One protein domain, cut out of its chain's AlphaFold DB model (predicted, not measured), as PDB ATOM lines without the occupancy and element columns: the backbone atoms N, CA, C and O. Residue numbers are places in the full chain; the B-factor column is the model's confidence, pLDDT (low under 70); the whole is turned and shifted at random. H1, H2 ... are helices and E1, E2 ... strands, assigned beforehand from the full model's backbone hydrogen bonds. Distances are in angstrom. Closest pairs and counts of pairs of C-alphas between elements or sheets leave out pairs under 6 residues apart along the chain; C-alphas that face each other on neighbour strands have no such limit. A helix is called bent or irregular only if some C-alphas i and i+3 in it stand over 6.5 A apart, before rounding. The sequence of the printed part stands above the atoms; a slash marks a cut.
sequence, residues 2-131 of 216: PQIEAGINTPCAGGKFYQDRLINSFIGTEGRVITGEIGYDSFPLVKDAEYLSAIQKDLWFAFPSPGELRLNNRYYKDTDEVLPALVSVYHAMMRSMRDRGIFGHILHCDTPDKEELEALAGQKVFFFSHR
ATOM      1  N   PRO A   2     131.347 106.564 134.622       87.62
ATOM      2  CA  PRO A   2     132.119 105.436 134.084       87.62
ATOM      3  C   PRO A   2     131.418 104.071 134.168       87.62
ATOM      4  O   PRO A   2     131.488 103.289 133.231       87.62
ATOM      5  N   GLN A   3     130.670 103.812 135.249       91.31
ATOM      6  CA  GLN A   3     129.868 102.589 135.409       91.31
ATOM      7  C   GLN A   3     128.774 102.440 134.340       91.31
ATOM      8  O   GLN A   3     128.622 101.369 133.763       91.31
ATOM      9  N   ILE A   4     128.035 103.516 134.041       90.19
ATOM     10  CA  ILE A   4     126.966 103.501 133.023       90.19
ATOM     11  C   ILE A   4     127.568 103.319 131.636       90.19
ATOM     12  O   ILE A   4     127.076 102.522 130.848       90.19
ATOM     13  N   GLU A   5     128.652 104.040 131.346       90.56
ATOM     14  CA  GLU A   5     129.347 103.959 130.057       90.56
ATOM     15  C   GLU A   5     129.933 102.565 129.803       90.56
ATOM     16  O   GLU A   5     130.003 102.133 128.655       90.56
ATOM     17  N   ALA A   6     130.318 101.851 130.863       91.19
ATOM     18  CA  ALA A   6     130.772 100.467 130.789       91.19
ATOM     19  C   ALA A   6     129.629  99.438 130.686       91.19
ATOM     20  O   ALA A   6     129.902  98.291 130.355       91.19
ATOM     21  N   GLY A   7     128.374  99.823 130.945       91.50
ATOM     22  CA  GLY A   7     127.217  98.920 130.893       91.50
ATOM     23  C   GLY A   7     126.873  98.216 132.212       91.50
ATOM     24  O   GLY A   7     126.189  97.197 132.188       91.50
ATOM     25  N   ILE A   8     127.310  98.741 133.363       92.81
ATOM     26  CA  ILE A   8     126.936  98.208 134.685       92.81
ATOM     27  C   ILE A   8     125.421  98.348 134.905       92.81
ATOM     28  O   ILE A   8     124.877  99.450 134.827       92.81
ATOM     29  N   ASN A   9     124.747  97.238 135.227       91.94
ATOM     30  CA  ASN A   9     123.287  97.199 135.390       91.94
ATOM     31  C   ASN A   9     122.794  97.939 136.641       91.94
ATOM     32  O   ASN A   9     121.782  98.631 136.583       91.94
ATOM     33  N   THR A  10     123.518  97.797 137.753       93.44
ATOM     34  CA  THR A  10     123.169  98.395 139.049       93.44
ATOM     35  C   THR A  10     124.305  99.307 139.500       93.44
ATOM     36  O   THR A  10     125.187  98.873 140.243       93.44
ATOM     37  N   PRO A  11     124.349 100.557 139.012       94.31
ATOM     38  CA  PRO A  11     125.419 101.467 139.369       94.31
ATOM     39  C   PRO A  11     125.317 101.927 140.828       94.31
ATOM     40  O   PRO A  11     124.226 102.051 141.393       94.31
ATOM     41  N   CYS A  12     126.470 102.243 141.413       94.69
ATOM     42  CA  CYS A  12     126.583 102.758 142.770       94.69
ATOM     43  C   CYS A  12     127.522 103.971 142.829       94.69
ATOM     44  O   CYS A  12     128.633 103.931 142.300       94.69
ATOM     45  N   ALA A  13     127.087 105.052 143.473       93.12
ATOM     46  CA  ALA A  13     127.924 106.219 143.758       93.12
ATOM     47  C   ALA A  13     128.388 106.239 145.219       93.12
ATOM     48  O   ALA A  13     127.903 105.477 146.046       93.12
ATOM     49  N   GLY A  14     129.314 107.140 145.550       91.88
ATOM     50  CA  GLY A  14     129.888 107.218 146.893       91.88
ATOM     51  C   GLY A  14     130.914 106.111 147.147       91.88
ATOM     52  O   GLY A  14     131.607 105.674 146.231       91.88
ATOM     53  N   GLY A  15     131.036 105.688 148.400       89.31
ATOM     54  CA  GLY A  15     132.021 104.720 148.880       89.31
ATOM     55  C   GLY A  15     132.744 105.224 150.129       89.31
ATOM     56  O   GLY A  15     132.331 106.208 150.749       89.31
ATOM     57  N   LYS A  16     133.864 104.586 150.500       84.69
ATOM     58  CA  LYS A  16     134.653 104.991 151.683       84.69
ATOM     59  C   LYS A  16     135.142 106.446 151.617       84.69
ATOM     60  O   LYS A  16     135.171 107.119 152.639       84.69
ATOM     61  N   PHE A  17     135.440 106.975 150.429       84.94
ATOM     62  CA  PHE A  17     135.853 108.379 150.262       84.94
ATOM     63  C   PHE A  17     134.747 109.391 150.608       84.94
ATOM     64  O   PHE A  17     135.036 110.562 150.841       84.94
ATOM     65  N   TYR A  18     133.480 108.964 150.664       91.19
ATOM     66  CA  TYR A  18     132.364 109.827 151.049       91.19
ATOM     67  C   TYR A  18     132.320 110.105 152.562       91.19
ATOM     68  O   TYR A  18     131.566 110.964 153.018       91.19
ATOM     69  N   GLN A  19     133.152 109.410 153.346       92.50
ATOM     70  CA  GLN A  19     133.213 109.509 154.801       92.50
ATOM     71  C   GLN A  19     133.380 110.942 155.308       92.50
ATOM     72  O   GLN A  19     132.647 111.356 156.201       92.50
ATOM     73  N   ASP A  20     134.315 111.708 154.745       92.00
ATOM     74  CA  ASP A  20     134.568 113.072 155.221       92.00
ATOM     75  C   ASP A  20     133.378 113.985 154.934       92.00
ATOM     76  O   ASP A  20     133.009 114.817 155.760       92.00
ATOM     77  N   ARG A  21     132.716 113.795 153.789       92.38
ATOM     78  CA  ARG A  21     131.508 114.548 153.451       92.38
ATOM     79  C   ARG A  21     130.342 114.203 154.373       92.38
ATOM     80  O   ARG A  21     129.610 115.105 154.771       92.38
ATOM     81  N   LEU A  22     130.202 112.928 154.726       93.06
ATOM     82  CA  LEU A  22     129.218 112.461 155.694       93.06
ATOM     83  C   LEU A  22     129.474 113.066 157.081       93.06
ATOM     84  O   LEU A  22     128.578 113.685 157.644       93.06
ATOM     85  N   ILE A  23     130.704 112.984 157.594       93.81
ATOM     86  CA  ILE A  23     131.069 113.558 158.899       93.81
ATOM     87  C   ILE A  23     130.852 115.076 158.911       93.81
ATOM     88  O   ILE A  23     130.276 115.603 159.856       93.81
ATOM     89  N   ASN A  24     131.235 115.781 157.843       93.75
ATOM     90  CA  ASN A  24     131.028 117.229 157.732       93.75
ATOM     91  C   ASN A  24     129.546 117.633 157.670       93.75
ATOM     92  O   ASN A  24     129.235 118.806 157.861       93.75
ATOM     93  N   SER A  25     128.642 116.693 157.381       94.50
ATOM     94  CA  SER A  25     127.201 116.940 157.436       94.50
ATOM     95  C   SER A  25     126.621 116.776 158.839       94.50
ATOM     96  O   SER A  25     125.483 117.173 159.060       94.50
ATOM     97  N   PHE A  26     127.357 116.210 159.797       95.75
ATOM     98  CA  PHE A  26     126.841 116.024 161.148       95.75
ATOM     99  C   PHE A  26     126.835 117.330 161.940       95.75
ATOM    100  O   PHE A  26     127.767 118.134 161.910       95.75
ATOM    101  N   ILE A  27     125.742 117.529 162.667       96.50
ATOM    102  CA  ILE A  27     125.583 118.591 163.659       96.50
ATOM    103  C   ILE A  27     125.923 117.985 165.021       96.50
ATOM    104  O   ILE A  27     125.676 116.803 165.244       96.50
ATOM    105  N   GLY A  28     126.499 118.777 165.926       96.19
ATOM    106  CA  GLY A  28     126.911 118.287 167.247       96.19
ATOM    107  C   GLY A  28     128.255 117.552 167.236       96.19
ATOM    108  O   GLY A  28     128.590 116.871 168.205       96.19
ATOM    109  N   THR A  29     129.040 117.698 166.162       96.38
ATOM    110  CA  THR A  29     130.382 117.122 166.038       96.38
ATOM    111  C   THR A  29     131.443 118.171 165.714       96.38
ATOM    112  O   THR A  29     131.238 119.033 164.861       96.38
ATOM    113  N   GLU A  30     132.618 118.039 166.324       94.44
ATOM    114  CA  GLU A  30     133.849 118.734 165.942       94.44
ATOM    115  C   GLU A  30     134.811 117.717 165.317       94.44
ATOM    116  O   GLU A  30     135.500 116.956 166.006       94.44
ATOM    117  N   GLY A  31     134.812 117.646 163.983       91.25
ATOM    118  CA  GLY A  31     135.496 116.578 163.258       91.25
ATOM    119  C   GLY A  31     134.934 115.210 163.652       91.25
ATOM    120  O   GLY A  31     133.759 114.934 163.447       91.25
ATOM    121  N   ARG A  32     135.766 114.343 164.242       94.38
ATOM    122  CA  ARG A  32     135.372 112.990 164.685       94.38
ATOM    123  C   ARG A  32     134.979 112.916 166.161       94.38
ATOM    124  O   ARG A  32     135.043 111.839 166.750       94.38
ATOM    125  N   VAL A  33     134.657 114.041 166.789       96.75
ATOM    126  CA  VAL A  33     134.308 114.094 168.212       96.75
ATOM    127  C   VAL A  33     132.883 114.596 168.358       96.75
ATOM    128  O   VAL A  33     132.573 115.683 167.888       96.75
ATOM    129  N   ILE A  34     132.029 113.827 169.028       96.94
ATOM    130  CA  ILE A  34     130.668 114.235 169.374       96.94
ATOM    131  C   ILE A  34     130.749 115.158 170.588       96.94
ATOM    132  O   ILE A  34     131.184 114.739 171.665       96.94
ATOM    133  N   THR A  35     130.354 116.412 170.402       97.19
ATOM    134  CA  THR A  35     130.401 117.482 171.411       97.19
ATOM    135  C   THR A  35     129.014 118.014 171.776       97.19
ATOM    136  O   THR A  35     128.877 118.720 172.774       97.19
ATOM    137  N   GLY A  36     127.985 117.636 171.015       96.81
ATOM    138  CA  GLY A  36     126.582 117.966 171.237       96.81
ATOM    139  C   GLY A  36     125.660 116.811 170.848       96.81
ATOM    140  O   GLY A  36     126.120 115.746 170.440       96.81
ATOM    141  N   GLU A  37     124.353 117.045 170.942       96.75
ATOM    142  CA  GLU A  37     123.353 116.131 170.393       96.75
ATOM    143  C   GLU A  37     123.558 115.992 168.879       96.75
ATOM    144  O   GLU A  37     123.647 116.999 168.167       96.75
ATOM    145  N   ILE A  38     123.678 114.751 168.395       96.00
ATOM    146  CA  ILE A  38     123.972 114.503 166.983       96.00
ATOM    147  C   ILE A  38     122.725 114.764 166.144       96.00
ATOM    148  O   ILE A  38     121.668 114.173 166.354       96.00
ATOM    149  N   GLY A  39     122.892 115.609 165.135       95.56
ATOM    150  CA  GLY A  39     121.943 115.785 164.040       95.56
ATOM    151  C   GLY A  39     122.656 115.722 162.693       95.56
ATOM    152  O   GLY A  39     123.822 115.338 162.612       95.56
ATOM    153  N   TYR A  40     121.984 116.153 161.627       95.19
ATOM    154  CA  TYR A  40     122.636 116.336 160.331       95.19
ATOM    155  C   TYR A  40     122.064 117.517 159.548       95.19
ATOM    156  O   TYR A  40     120.867 117.807 159.604       95.19
ATOM    157  N   ASP A  41     122.934 118.174 158.788       94.75
ATOM    158  CA  ASP A  41     122.566 119.063 157.700       94.75
ATOM    159  C   ASP A  41     122.308 118.233 156.437       94.75
ATOM    160  O   ASP A  41     123.211 117.663 155.819       94.75
ATOM    161  N   SER A  42     121.040 118.173 156.043       91.69
ATOM    162  CA  SER A  42     120.611 117.433 154.857       91.69
ATOM    163  C   SER A  42     121.085 118.053 153.540       91.69
ATOM    164  O   SER A  42     121.225 117.327 152.552       91.69
ATOM    165  N   PHE A  43     121.340 119.366 153.497       92.44
ATOM    166  CA  PHE A  43     121.544 120.106 152.252       92.44
ATOM    167  C   PHE A  43     122.662 119.541 151.352       92.44
ATOM    168  O   PHE A  43     122.388 119.273 150.175       92.44
ATOM    169  N   PRO A  44     123.900 119.304 151.837       92.19
ATOM    170  CA  PRO A  44     124.972 118.797 150.984       92.19
ATOM    171  C   PRO A  44     124.691 117.397 150.432       92.19
ATOM    172  O   PRO A  44     125.101 117.111 149.309       92.19
ATOM    173  N   LEU A  45     124.013 116.535 151.192       93.31
ATOM    174  CA  LEU A  45     123.748 115.144 150.809       93.31
ATOM    175  C   LEU A  45     122.562 115.045 149.842       93.31
ATOM    176  O   LEU A  45     122.600 114.301 148.865       93.31
ATOM    177  N   VAL A  46     121.526 115.853 150.082       94.19
ATOM    178  CA  VAL A  46     120.363 116.004 149.196       94.19
ATOM    179  C   VAL A  46     120.792 116.523 147.828       94.19
ATOM    180  O   VAL A  46     120.369 115.974 146.814       94.19
ATOM    181  N   LYS A  47     121.680 117.521 147.782       95.12
ATOM    182  CA  LYS A  47     122.190 118.070 146.520       95.12
ATOM    183  C   LYS A  47     122.953 117.031 145.690       95.12
ATOM    184  O   LYS A  47     122.831 117.018 144.467       95.12
ATOM    185  N   ASP A  48     123.713 116.150 146.337       94.38
ATOM    186  CA  ASP A  48     124.378 115.039 145.645       94.38
ATOM    187  C   ASP A  48     123.386 114.024 145.104       94.38
ATOM    188  O   ASP A  48     123.498 113.608 143.951       94.38
ATOM    189  N   ALA A  49     122.411 113.644 145.930       94.88
ATOM    190  CA  ALA A  49     121.362 112.719 145.536       94.88
ATOM    191  C   ALA A  49     120.583 113.249 144.324       94.88
ATOM    192  O   ALA A  49     120.369 112.506 143.369       94.88
ATOM    193  N   GLU A  50     120.224 114.535 144.319       95.00
ATOM    194  CA  GLU A  50     119.575 115.202 143.184       95.00
ATOM    195  C   GLU A  50     120.446 115.181 141.925       95.00
ATOM    196  O   GLU A  50     119.976 114.792 140.854       95.00
ATOM    197  N   TYR A  51     121.716 115.583 142.047       94.31
ATOM    198  CA  TYR A  51     122.640 115.637 140.916       94.31
ATOM    199  C   TYR A  51     122.825 114.258 140.273       94.31
ATOM    200  O   TYR A  51     122.750 114.117 139.053       94.31
ATOM    201  N   LEU A  52     123.026 113.228 141.093       93.50
ATOM    202  CA  LEU A  52     123.221 111.864 140.617       93.50
ATOM    203  C   LEU A  52     121.938 111.261 140.043       93.50
ATOM    204  O   LEU A  52     121.992 110.622 138.994       93.50
ATOM    205  N   SER A  53     120.790 111.518 140.667       92.81
ATOM    206  CA  SER A  53     119.496 111.017 140.183       92.81
ATOM    207  C   SER A  53     119.070 111.668 138.865       92.81
ATOM    208  O   SER A  53     118.339 111.062 138.081       92.81
ATOM    209  N   ALA A  54     119.552 112.884 138.582       93.38
ATOM    210  CA  ALA A  54     119.388 113.524 137.279       93.38
ATOM    211  C   ALA A  54     120.225 112.851 136.173       93.38
ATOM    212  O   ALA A  54     119.857 112.929 135.002       93.38
ATOM    213  N   ILE A  55     121.330 112.187 136.532       91.00
ATOM    214  CA  ILE A  55     122.187 111.436 135.601       91.00
ATOM    215  C   ILE A  55     121.651 110.017 135.403       91.00
ATOM    216  O   ILE A  55     121.600 109.535 134.274       91.00
ATOM    217  N   GLN A  56     121.278 109.346 136.494       91.25
ATOM    218  CA  GLN A  56     120.895 107.940 136.500       91.25
ATOM    219  C   GLN A  56     119.820 107.673 137.544       91.25
ATOM    220  O   GLN A  56     120.019 107.907 138.735       91.25
ATOM    221  N   LYS A  57     118.697 107.115 137.093       88.12
ATOM    222  CA  LYS A  57     117.659 106.608 137.990       88.12
ATOM    223  C   LYS A  57     118.086 105.287 138.617       88.12
ATOM    224  O   LYS A  57     118.921 104.568 138.070       88.12
ATOM    225  N   ASP A  58     117.467 104.982 139.750       87.88
ATOM    226  CA  ASP A  58     117.627 103.723 140.474       87.88
ATOM    227  C   ASP A  58     119.078 103.426 140.914       87.88
ATOM    228  O   ASP A  58     119.497 102.278 141.050       87.88
ATOM    229  N   LEU A  59     119.852 104.484 141.160       94.62
ATOM    230  CA  LEU A  59     121.239 104.420 141.611       94.62
ATOM    231  C   LEU A  59     121.324 104.032 143.096       94.62
ATOM    232  O   LEU A  59     120.592 104.579 143.925       94.62
ATOM    233  N   TRP A  60     122.261 103.153 143.449       96.75
ATOM    234  CA  TRP A  60     122.630 102.914 144.847       96.75
ATOM    235  C   TRP A  60     123.661 103.933 145.334       96.75
ATOM    236  O   TRP A  60     124.459 104.455 144.556       96.75
ATOM    237  N   PHE A  61     123.674 104.221 146.632       96.69
ATOM    238  CA  PHE A  61     124.653 105.138 147.209       96.69
ATOM    239  C   PHE A  61     125.385 104.490 148.381       96.69
ATOM    240  O   PHE A  61     124.766 103.998 149.317       96.69
ATOM    241  N   ALA A  62     126.710 104.490 148.338       96.50
ATOM    242  CA  ALA A  62     127.546 103.855 149.335       96.50
ATOM    243  C   ALA A  62     128.218 104.857 150.282       96.50
ATOM    244  O   ALA A  62     128.676 105.924 149.866       96.50
ATOM    245  N   PHE A  63     128.328 104.491 151.555       95.88
ATOM    246  CA  PHE A  63     129.121 105.200 152.566       95.88
ATOM    247  C   PHE A  63     129.415 104.273 153.761       95.88
ATOM    248  O   PHE A  63     128.874 103.169 153.830       95.88
ATOM    249  N   PRO A  64     130.312 104.653 154.689       96.19
ATOM    250  CA  PRO A  64     130.586 103.839 155.871       96.19
ATOM    251  C   PRO A  64     129.357 103.666 156.775       96.19
ATOM    252  O   PRO A  64     128.558 104.589 156.931       96.19
ATOM    253  N   SER A  65     129.237 102.498 157.403       96.06
ATOM    254  CA  SER A  65     128.325 102.238 158.531       96.06
ATOM    255  C   SER A  65     128.668 103.115 159.753       96.06
ATOM    256  O   SER A  65     129.785 103.648 159.812       96.06
ATOM    257  N   PRO A  66     127.739 103.305 160.714       95.00
ATOM    258  CA  PRO A  66     127.972 104.174 161.872       95.00
ATOM    259  C   PRO A  66     129.275 103.868 162.627       95.00
ATOM    260  O   PRO A  66     130.073 104.779 162.873       95.00
ATOM    261  N   GLY A  67     129.555 102.598 162.918       92.31
ATOM    262  CA  GLY A  67     130.726 102.160 163.675       92.31
ATOM    263  C   GLY A  67     132.042 102.406 162.941       92.31
ATOM    264  O   GLY A  67     133.057 102.747 163.557       92.31
ATOM    265  N   GLU A  68     132.031 102.359 161.606       93.75
ATOM    266  CA  GLU A  68     133.204 102.682 160.785       93.75
ATOM    267  C   GLU A  68     133.580 104.167 160.809       93.75
ATOM    268  O   GLU A  68     134.719 104.534 160.491       93.75
ATOM    269  N   LEU A  69     132.669 105.052 161.224       92.69
ATOM    270  CA  LEU A  69     133.012 106.462 161.404       92.69
ATOM    271  C   LEU A  69     133.973 106.680 162.577       92.69
ATOM    272  O   LEU A  69     134.720 107.667 162.564       92.69
ATOM    273  N   ARG A  70     134.008 105.748 163.543       91.25
ATOM    274  CA  ARG A  70     134.877 105.784 164.733       91.25
ATOM    275  C   ARG A  70     134.822 107.140 165.440       91.25
ATOM    276  O   ARG A  70     135.853 107.757 165.724       91.25
ATOM    277  N   LEU A  71     133.604 107.634 165.648       93.56
ATOM    278  CA  LEU A  71     133.374 108.890 166.348       93.56
ATOM    279  C   LEU A  71     133.678 108.716 167.838       93.56
ATOM    280  O   LEU A  71     133.294 107.730 168.459       93.56
ATOM    281  N   ASN A  72     134.364 109.695 168.416       94.62
ATOM    282  CA  ASN A  72     134.666 109.731 169.839       94.62
ATOM    283  C   ASN A  72     133.569 110.502 170.565       94.62
ATOM    284  O   ASN A  72     133.338 111.673 170.267       94.62
ATOM    285  N   ASN A  73     132.925 109.879 171.543       95.50
ATOM    286  CA  ASN A  73     131.875 110.528 172.313       95.50
ATOM    287  C   ASN A  73     132.443 111.366 173.477       95.50
ATOM    288  O   ASN A  73     133.221 110.861 174.286       95.50
ATOM    289  N   ARG A  74     132.041 112.642 173.572       96.44
ATOM    290  CA  ARG A  74     132.265 113.518 174.741       96.44
ATOM    291  C   ARG A  74     130.984 114.168 175.273       96.44
ATOM    292  O   ARG A  74     131.063 114.935 176.232       96.44
ATOM    293  N   TYR A  75     129.840 113.901 174.651       96.62
ATOM    294  CA  TYR A  75     128.568 114.541 174.975       96.62
ATOM    295  C   TYR A  75     127.642 113.605 175.750       96.62
ATOM    296  O   TYR A  75     127.230 113.932 176.865       96.62
ATOM    297  N   TYR A  76     127.350 112.433 175.180       94.88
ATOM    298  CA  TYR A  76     126.488 111.446 175.816       94.88
ATOM    299  C   TYR A  76     127.198 110.869 177.036       94.88
ATOM    300  O   TYR A  76     128.378 110.512 176.973       94.88
ATOM    301  N   LYS A  77     126.500 110.819 178.170       93.06
ATOM    302  CA  LYS A  77     127.064 110.274 179.415       93.06
ATOM    303  C   LYS A  77     126.997 108.757 179.435       93.06
ATOM    304  O   LYS A  77     127.862 108.124 180.031       93.06
ATOM    305  N   ASP A  78     125.964 108.226 178.799       92.44
ATOM    306  CA  ASP A  78     125.789 106.811 178.562       92.44
ATOM    307  C   ASP A  78     126.305 106.480 177.158       92.44
ATOM    308  O   ASP A  78     125.973 107.150 176.176       92.44
ATOM    309  N   THR A  79     127.175 105.480 177.060       84.19
ATOM    310  CA  THR A  79     127.698 105.022 175.770       84.19
ATOM    311  C   THR A  79     126.610 104.401 174.907       84.19
ATOM    312  O   THR A  79     126.703 104.482 173.682       84.19
ATOM    313  N   ASP A  80     125.557 103.879 175.534       89.50
ATOM    314  CA  ASP A  80     124.457 103.193 174.861       89.50
ATOM    315  C   ASP A  80     123.513 104.189 174.158       89.50
ATOM    316  O   ASP A  80     122.700 103.802 173.324       89.50
ATOM    317  N   GLU A  81     123.647 105.497 174.420       93.19
ATOM    318  CA  GLU A  81     122.901 106.559 173.726       93.19
ATOM    319  C   GLU A  81     123.511 106.926 172.360       93.19
ATOM    320  O   GLU A  81     122.819 107.465 171.491       93.19
ATOM    321  N   VAL A  82     124.800 106.632 172.141       94.00
ATOM    322  CA  VAL A  82     125.532 107.077 170.944       94.00
ATOM    323  C   VAL A  82     125.017 106.382 169.688       94.00
ATOM    324  O   VAL A  82     124.737 107.042 168.682       94.00
ATOM    325  N   LEU A  83     124.895 105.054 169.729       93.81
ATOM    326  CA  LEU A  83     124.488 104.277 168.563       93.81
ATOM    327  C   LEU A  83     123.037 104.582 168.139       93.81
ATOM    328  O   LEU A  83     122.842 104.905 166.966       93.81
ATOM    329  N   PRO A  84     122.028 104.594 169.033       95.25
ATOM    330  CA  PRO A  84     120.661 104.980 168.675       95.25
ATOM    331  C   PRO A  84     120.555 106.388 168.070       95.25
ATOM    332  O   PRO A  84     119.785 106.603 167.123       95.25
ATOM    333  N   ALA A  85     121.343 107.347 168.571       95.94
ATOM    334  CA  ALA A  85     121.397 108.694 168.007       95.94
ATOM    335  C   ALA A  85     121.960 108.685 166.573       95.94
ATOM    336  O   ALA A  85     121.354 109.259 165.663       95.94
ATOM    337  N   LEU A  86     123.068 107.974 166.339       96.19
ATOM    338  CA  LEU A  86     123.651 107.829 165.001       96.19
ATOM    339  C   LEU A  86     122.717 107.098 164.035       96.19
ATOM    340  O   LEU A  86     122.515 107.560 162.914       96.19
ATOM    341  N   VAL A  87     122.099 106.001 164.468       96.81
ATOM    342  CA  VAL A  87     121.103 105.250 163.690       96.81
ATOM    343  C   VAL A  87     119.951 106.158 163.256       96.81
ATOM    344  O   VAL A  87     119.540 106.121 162.094       96.81
ATOM    345  N   SER A  88     119.459 107.015 164.153       96.62
ATOM    346  CA  SER A  88     118.383 107.966 163.843       96.62
ATOM    347  C   SER A  88     118.791 108.954 162.745       96.62
ATOM    348  O   SER A  88     118.025 109.205 161.808       96.62
ATOM    349  N   VAL A  89     120.025 109.462 162.810       96.81
ATOM    350  CA  VAL A  89     120.600 110.329 161.772       96.81
ATOM    351  C   VAL A  89     120.754 109.587 160.445       96.81
ATOM    352  O   VAL A  89     120.343 110.109 159.406       96.81
ATOM    353  N   TYR A  90     121.265 108.354 160.467       97.62
ATOM    354  CA  TYR A  90     121.403 107.516 159.275       97.62
ATOM    355  C   TYR A  90     120.051 107.263 158.602       97.62
ATOM    356  O   TYR A  90     119.930 107.455 157.391       97.62
ATOM    357  N   HIS A  91     119.011 106.907 159.361       97.56
ATOM    358  CA  HIS A  91     117.657 106.721 158.824       97.56
ATOM    359  C   HIS A  91     117.124 107.983 158.144       97.56
ATOM    360  O   HIS A  91     116.631 107.915 157.011       97.56
ATOM    361  N   ALA A  92     117.244 109.135 158.807       96.88
ATOM    362  CA  ALA A  92     116.755 110.409 158.286       96.88
ATOM    363  C   ALA A  92     117.510 110.846 157.020       96.88
ATOM    364  O   ALA A  92     116.890 111.239 156.027       96.88
ATOM    365  N   MET A  93     118.836 110.715 157.025       96.50
ATOM    366  CA  MET A  93     119.693 110.989 155.875       96.50
ATOM    367  C   MET A  93     119.355 110.077 154.695       96.50
ATOM    368  O   MET A  93     119.068 110.553 153.593       96.50
ATOM    369  N   MET A  94     119.363 108.761 154.922       97.44
ATOM    370  CA  MET A  94     119.102 107.768 153.886       97.44
ATOM    371  C   MET A  94     117.726 107.967 153.259       97.44
ATOM    372  O   MET A  94     117.579 107.849 152.041       97.44
ATOM    373  N   ARG A  95     116.720 108.296 154.075       97.06
ATOM    374  CA  ARG A  95     115.388 108.655 153.590       97.06
ATOM    375  C   ARG A  95     115.422 109.908 152.722       97.06
ATOM    376  O   ARG A  95     114.931 109.851 151.603       97.06
ATOM    377  N   SER A  96     116.057 110.982 153.185       96.81
ATOM    378  CA  SER A  96     116.146 112.241 152.432       96.81
ATOM    379  C   SER A  96     116.812 112.068 151.067       96.81
ATOM    380  O   SER A  96     116.381 112.673 150.090       96.81
ATOM    381  N   MET A  97     117.832 111.211 150.968       96.56
ATOM    382  CA  MET A  97     118.459 110.876 149.686       96.56
ATOM    383  C   MET A  97     117.535 110.040 148.786       96.56
ATOM    384  O   MET A  97     117.471 110.287 147.581       96.56
ATOM    385  N   ARG A  98     116.783 109.082 149.351       96.69
ATOM    386  CA  ARG A  98     115.801 108.289 148.585       96.69
ATOM    387  C   ARG A  98     114.654 109.137 148.053       96.69
ATOM    388  O   ARG A  98     114.261 108.970 146.902       96.69
ATOM    389  N   ASP A  99     114.192 110.107 148.837       96.25
ATOM    390  CA  ASP A  99     113.167 111.071 148.422       96.25
ATOM    391  C   ASP A  99     113.629 111.929 147.220       96.25
ATOM    392  O   ASP A  99     112.816 112.591 146.573       96.25
ATOM    393  N   ARG A 100     114.928 111.895 146.878       95.62
ATOM    394  CA  ARG A 100     115.531 112.560 145.711       95.62
ATOM    395  C   ARG A 100     115.947 111.632 144.576       95.62
ATOM    396  O   ARG A 100     116.533 112.117 143.615       95.62
ATOM    397  N   GLY A 101     115.597 110.349 144.645       94.50
ATOM    398  CA  GLY A 101     115.767 109.400 143.540       94.50
ATOM    399  C   GLY A 101     116.862 108.352 143.731       94.50
ATOM    400  O   GLY A 101     117.006 107.483 142.872       94.50
ATOM    401  N   ILE A 102     117.585 108.370 144.858       97.00
ATOM    402  CA  ILE A 102     118.472 107.260 145.228       97.00
ATOM    403  C   ILE A 102     117.623 106.022 145.532       97.00
ATOM    404  O   ILE A 102     116.644 106.091 146.274       97.00
ATOM    405  N   PHE A 103     117.992 104.872 144.977       97.31
ATOM    406  CA  PHE A 103     117.226 103.639 145.142       97.31
ATOM    407  C   PHE A 103     117.370 103.040 146.541       97.31
ATOM    408  O   PHE A 103     116.384 102.601 147.139       97.31
ATOM    409  N   GLY A 104     118.603 102.998 147.037       97.81
ATOM    410  CA  GLY A 104     119.007 102.310 148.256       97.81
ATOM    411  C   GLY A 104     120.455 102.629 148.613       97.81
ATOM    412  O   GLY A 104     121.138 103.352 147.883       97.81
ATOM    413  N   HIS A 105     120.907 102.101 149.747       98.19
ATOM    414  CA  HIS A 105     122.196 102.449 150.336       98.19
ATOM    415  C   HIS A 105     123.067 101.225 150.588       98.19
ATOM    416  O   HIS A 105     122.558 100.186 150.995       98.19
ATOM    417  N   ILE A 106     124.374 101.362 150.371       97.94
ATOM    418  CA  ILE A 106     125.368 100.345 150.724       97.94
ATOM    419  C   ILE A 106     126.183 100.849 151.914       97.94
ATOM    420  O   ILE A 106     126.876 101.862 151.813       97.94
ATOM    421  N   LEU A 107     126.117 100.136 153.035       97.88
ATOM    422  CA  LEU A 107     126.877 100.450 154.238       97.88
ATOM    423  C   LEU A 107     128.153  99.614 154.278       97.88
ATOM    424  O   LEU A 107     128.125  98.392 154.440       97.88
ATOM    425  N   HIS A 108     129.289 100.288 154.127       96.00
ATOM    426  CA  HIS A 108     130.597  99.657 154.252       96.00
ATOM    427  C   HIS A 108     130.929  99.405 155.722       96.00
ATOM    428  O   HIS A 108     130.846 100.318 156.547       96.00
ATOM    429  N   CYS A 109     131.357  98.189 156.037       94.94
ATOM    430  CA  CYS A 109     131.846  97.810 157.360       94.94
ATOM    431  C   CYS A 109     133.126  96.971 157.250       94.94
ATOM    432  O   CYS A 109     133.347  96.271 156.267       94.94
ATOM    433  N   ASP A 110     134.002  97.046 158.243       92.62
ATOM    434  CA  ASP A 110     135.116  96.114 158.418       92.62
ATOM    435  C   ASP A 110     134.786  95.132 159.553       92.62
ATOM    436  O   ASP A 110     135.203  93.971 159.525       92.62
ATOM    437  N   THR A 111     134.032  95.586 160.556       93.44
ATOM    438  CA  THR A 111     133.532  94.753 161.658       93.44
ATOM    439  C   THR A 111     132.032  94.991 161.803       93.44
ATOM    440  O   THR A 111     131.659  95.974 162.435       93.44
ATOM    441  N   PRO A 112     131.179  94.149 161.190       95.50
ATOM    442  CA  PRO A 112     129.736  94.288 161.324       95.50
ATOM    443  C   PRO A 112     129.340  94.230 162.799       95.50
ATOM    444  O   PRO A 112     129.826  93.367 163.539       95.50
ATOM    445  N   ASP A 113     128.479  95.153 163.203       95.25
ATOM    446  CA  ASP A 113     127.917  95.217 164.542       95.25
ATOM    447  C   ASP A 113     126.460  94.748 164.519       95.25
ATOM    448  O   ASP A 113     125.713  95.044 163.583       95.25
ATOM    449  N   LYS A 114     126.066  93.975 165.535       97.12
ATOM    450  CA  LYS A 114     124.734  93.370 165.588       97.12
ATOM    451  C   LYS A 114     123.646  94.434 165.731       97.12
ATOM    452  O   LYS A 114     122.633  94.343 165.046       97.12
ATOM    453  N   GLU A 115     123.851  95.416 166.601       96.19
ATOM    454  CA  GLU A 115     122.858  96.455 166.876       96.19
ATOM    455  C   GLU A 115     122.699  97.376 165.658       96.19
ATOM    456  O   GLU A 115     121.583  97.763 165.311       96.19
ATOM    457  N   GLU A 116     123.790  97.654 164.934       95.94
ATOM    458  CA  GLU A 116     123.733  98.368 163.650       95.94
ATOM    459  C   GLU A 116     122.969  97.602 162.569       95.94
ATOM    460  O   GLU A 116     122.140  98.191 161.870       95.94
ATOM    461  N   LEU A 117     123.254  96.306 162.415       97.69
ATOM    462  CA  LEU A 117     122.575  95.451 161.443       97.69
ATOM    463  C   LEU A 117     121.081  95.351 161.757       97.69
ATOM    464  O   LEU A 117     120.262  95.604 160.877       97.69
ATOM    465  N   GLU A 118     120.730  95.075 163.013       97.81
ATOM    466  CA  GLU A 118     119.341  94.991 163.471       97.81
ATOM    467  C   GLU A 118     118.583  96.307 163.237       97.81
ATOM    468  O   GLU A 118     117.417  96.299 162.839       97.81
ATOM    469  N   ALA A 119     119.250  97.448 163.429       97.31
ATOM    470  CA  ALA A 119     118.617  98.753 163.309       97.31
ATOM    471  C   ALA A 119     118.532  99.304 161.874       97.31
ATOM    472  O   ALA A 119     117.642 100.118 161.592       97.31
ATOM    473  N   LEU A 120     119.465  98.944 160.985       97.94
ATOM    474  CA  LEU A 120     119.604  99.575 159.664       97.94
ATOM    475  C   LEU A 120     119.376  98.632 158.482       97.94
ATOM    476  O   LEU A 120     119.018  99.131 157.412       97.94
ATOM    477  N   ALA A 121     119.593  97.322 158.624       96.50
ATOM    478  CA  ALA A 121     119.453  96.390 157.508       96.50
ATOM    479  C   ALA A 121     118.003  96.328 157.006       96.50
ATOM    480  O   ALA A 121     117.036  96.501 157.751       96.50
ATOM    481  N   GLY A 122     117.841  96.089 155.706       94.50
ATOM    482  CA  GLY A 122     116.525  95.904 155.110       94.50
ATOM    483  C   GLY A 122     116.533  96.087 153.601       94.50
ATOM    484  O   GLY A 122     117.566  96.271 152.972       94.50
ATOM    485  N   GLN A 123     115.349  96.117 152.989       93.38
ATOM    486  CA  GLN A 123     115.214  96.081 151.526       93.38
ATOM    487  C   GLN A 123     115.977  97.197 150.778       93.38
ATOM    488  O   GLN A 123     116.327  97.041 149.609       93.38
ATOM    489  N   LYS A 124     116.192  98.351 151.421       96.75
ATOM    490  CA  LYS A 124     116.860  99.525 150.832       96.75
ATOM    491  C   LYS A 124     118.232  99.816 151.439       96.75
ATOM    492  O   LYS A 124     118.763 100.901 151.197       96.75
ATOM    493  N   VAL A 125     118.775  98.892 152.229       98.06
ATOM    494  CA  VAL A 125     120.069  99.025 152.901       98.06
ATOM    495  C   VAL A 125     120.799  97.688 152.838       98.06
ATOM    496  O   VAL A 125     120.316  96.685 153.347       98.06
ATOM    497  N   PHE A 126     121.971  97.690 152.223       97.56
ATOM    498  CA  PHE A 126     122.804  96.511 152.034       97.56
ATOM    499  C   PHE A 126     124.133  96.696 152.765       97.56
ATOM    500  O   PHE A 126     124.808  97.704 152.553       97.56
ATOM    501  N   PHE A 127     124.541  95.743 153.600       97.94
ATOM    502  CA  PHE A 127     125.852  95.786 154.241       97.94
ATOM    503  C   PHE A 127     126.892  95.058 153.394       97.94
ATOM    504  O   PHE A 127     126.693  93.925 152.951       97.94
ATOM    505  N   PHE A 128     128.039  95.712 153.204       96.69
ATOM    506  CA  PHE A 128     129.208  95.121 152.564       96.69
ATOM    507  C   PHE A 128     130.396  95.138 153.522       96.69
ATOM    508  O   PHE A 128     130.890  96.205 153.899       96.69
ATOM    509  N   SER A 129     130.868  93.943 153.891       95.62
ATOM    510  CA  SER A 129     132.054  93.787 154.728       95.62
ATOM    511  C   SER A 129     133.332  93.738 153.894       95.62
ATOM    512  O   SER A 129     133.466  92.916 152.993       95.62
ATOM    513  N   HIS A 130     134.330  94.549 154.241       93.25
ATOM    514  CA  HIS A 130     135.675  94.432 153.667       93.25
ATOM    515  C   HIS A 130     136.516  93.329 154.322       93.25
ATOM    516  O   HIS A 130     137.586  92.995 153.813       93.25
ATOM    517  N   ARG A 131     136.055  92.759 155.444       95.38
ATOM    518  CA  ARG A 131     136.694  91.619 156.115       95.38
ATOM    519  C   ARG A 131     135.756  90.420 156.074       95.38
ATOM    520  O   ARG A 131     134.874  90.263 156.918       95.38
TER     521      ARG A 131
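Overview. This is residues 2 to 131 of the 216 residues of an uncharacterized protein of Methanolinea sp (UniProt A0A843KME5). A small twisted wall of four parallel strands in the order E1, E4, E5, E6 is grazed by three helices, H3, H4 and H5, each with only part of its length, with H4 touching both H3 and H5, while the short helix H2 lies beside the strands, closest to E4, and over none of them. The long helix H4 reaches well beyond the wall, and the small hairpin of E2 and E3 lies on the far side from the wall, with E3 packed on H4; the short helix H1 lies off at the opposite end of the long axis. The printed part has 130 residues with five named helices and six named strands, in the order H1 E1 H2 E2 E3 H3 E4 H4 E5 H5 E6. The larger sheet has the order E1 E4 E5 E6, parallel, and the smaller one, E2 and E3, is antiparallel; the class is mixed, helices and strands. The whole is compact, with a radius of gyration of the C-alphas of 14.7 A, yet elongated in outline, with spans of 49 by 31 by 22 A.

Arrangement. The larger sheet has E1, residues 12 to 14, and E6, residues 125 to 129, as edge strands, and E4, residues 60 to 64, and E5, residues 104 to 109, as inner strands. E1 and E4 are parallel at 37 degrees, with N 13 and O 60 within hydrogen-bond range at 2.9 A. E4 and E5 are parallel at 27 degrees, with N 106 and O 61 at 2.9 A, and E5 and E6 at 25 degrees, with N 126 and O 105 at 2.8 A. The sheet is only just strongly twisted, its C-alphas lying up to 4.4 A off its best plane. H2, residues 16 to 24, is on this sheet over none of its strands, at a height over the sheet of 4.1 A, only just above the sheet's level; its closest C-alphas to E4 are those of Lys 16 and Phe 63, 5.6 A. H4, residues 79 to 98, only grazes the sheet with residues 94 to 98; H5, residues 114 to 120, with residues 116 to 120; and H3, residues 43 to 55, with residues 48 to 53. E4, H4, E5 and E5, H5, E6 are strand-helix-strand units, two parallel neighbour strands with a helix between, and both crossovers are right-handed. H4 touches H5 with residues 83 to 91 alone, at a shallow tilt of 31 degrees, the same way; the closest C-alphas are those of Val 87 and Ala 119, 7.0 A. H3 touches H4 with residues 45 to 50 alone, at 37 degrees, only just a steep tilt, the same way; the closest C-alphas are those of Ala 49 and Met 97, 5.4 A. E2, residues 26 to 30, and E3, residues 33 to 40, form an antiparallel hairpin, with N 27 and O 39 at 2.9 A. E3 bends by 100 degrees at residue 36, and its closest C-alphas to H4 are those of Gly 39 and Val 89, 6.1 A. H1, residues 2 to 6, is not on the larger sheet and touches no helix. Each O i to N i+4 pair is within hydrogen-bond range in H1, H3 and H5, against 3 of 5 in H2 and 14 of 16 in H4.

Along the chain. H1 begins at C-alpha 2, (132.119, 105.436, 134.084). H4 is 29.9 A from first to last C-alpha, from (127.698, 105.022, 175.770) to (115.801, 108.289, 148.585). H3 measures 18.8 A, E5 16.4 A, E3 14.3 A and H2 14.1 A. H2 is only just irregular: C-alphas 17 and 20 are 6.9 A apart. E6 ends at C-alpha 129, (132.054, 93.787, 154.728).

Size, cuts and confidence. The two C-alphas farthest apart are those of Gly 7 and Lys 77, 49.8 A. The link from E4 to H4, residues 65 to 78, is long, and its residues 72 to 73 pair in parallel with residues 33 to 34 of E3; the other links are tight. The printed part has no cut. The mean pLDDT of the printed part is 94.5, and no printed residue is under 70.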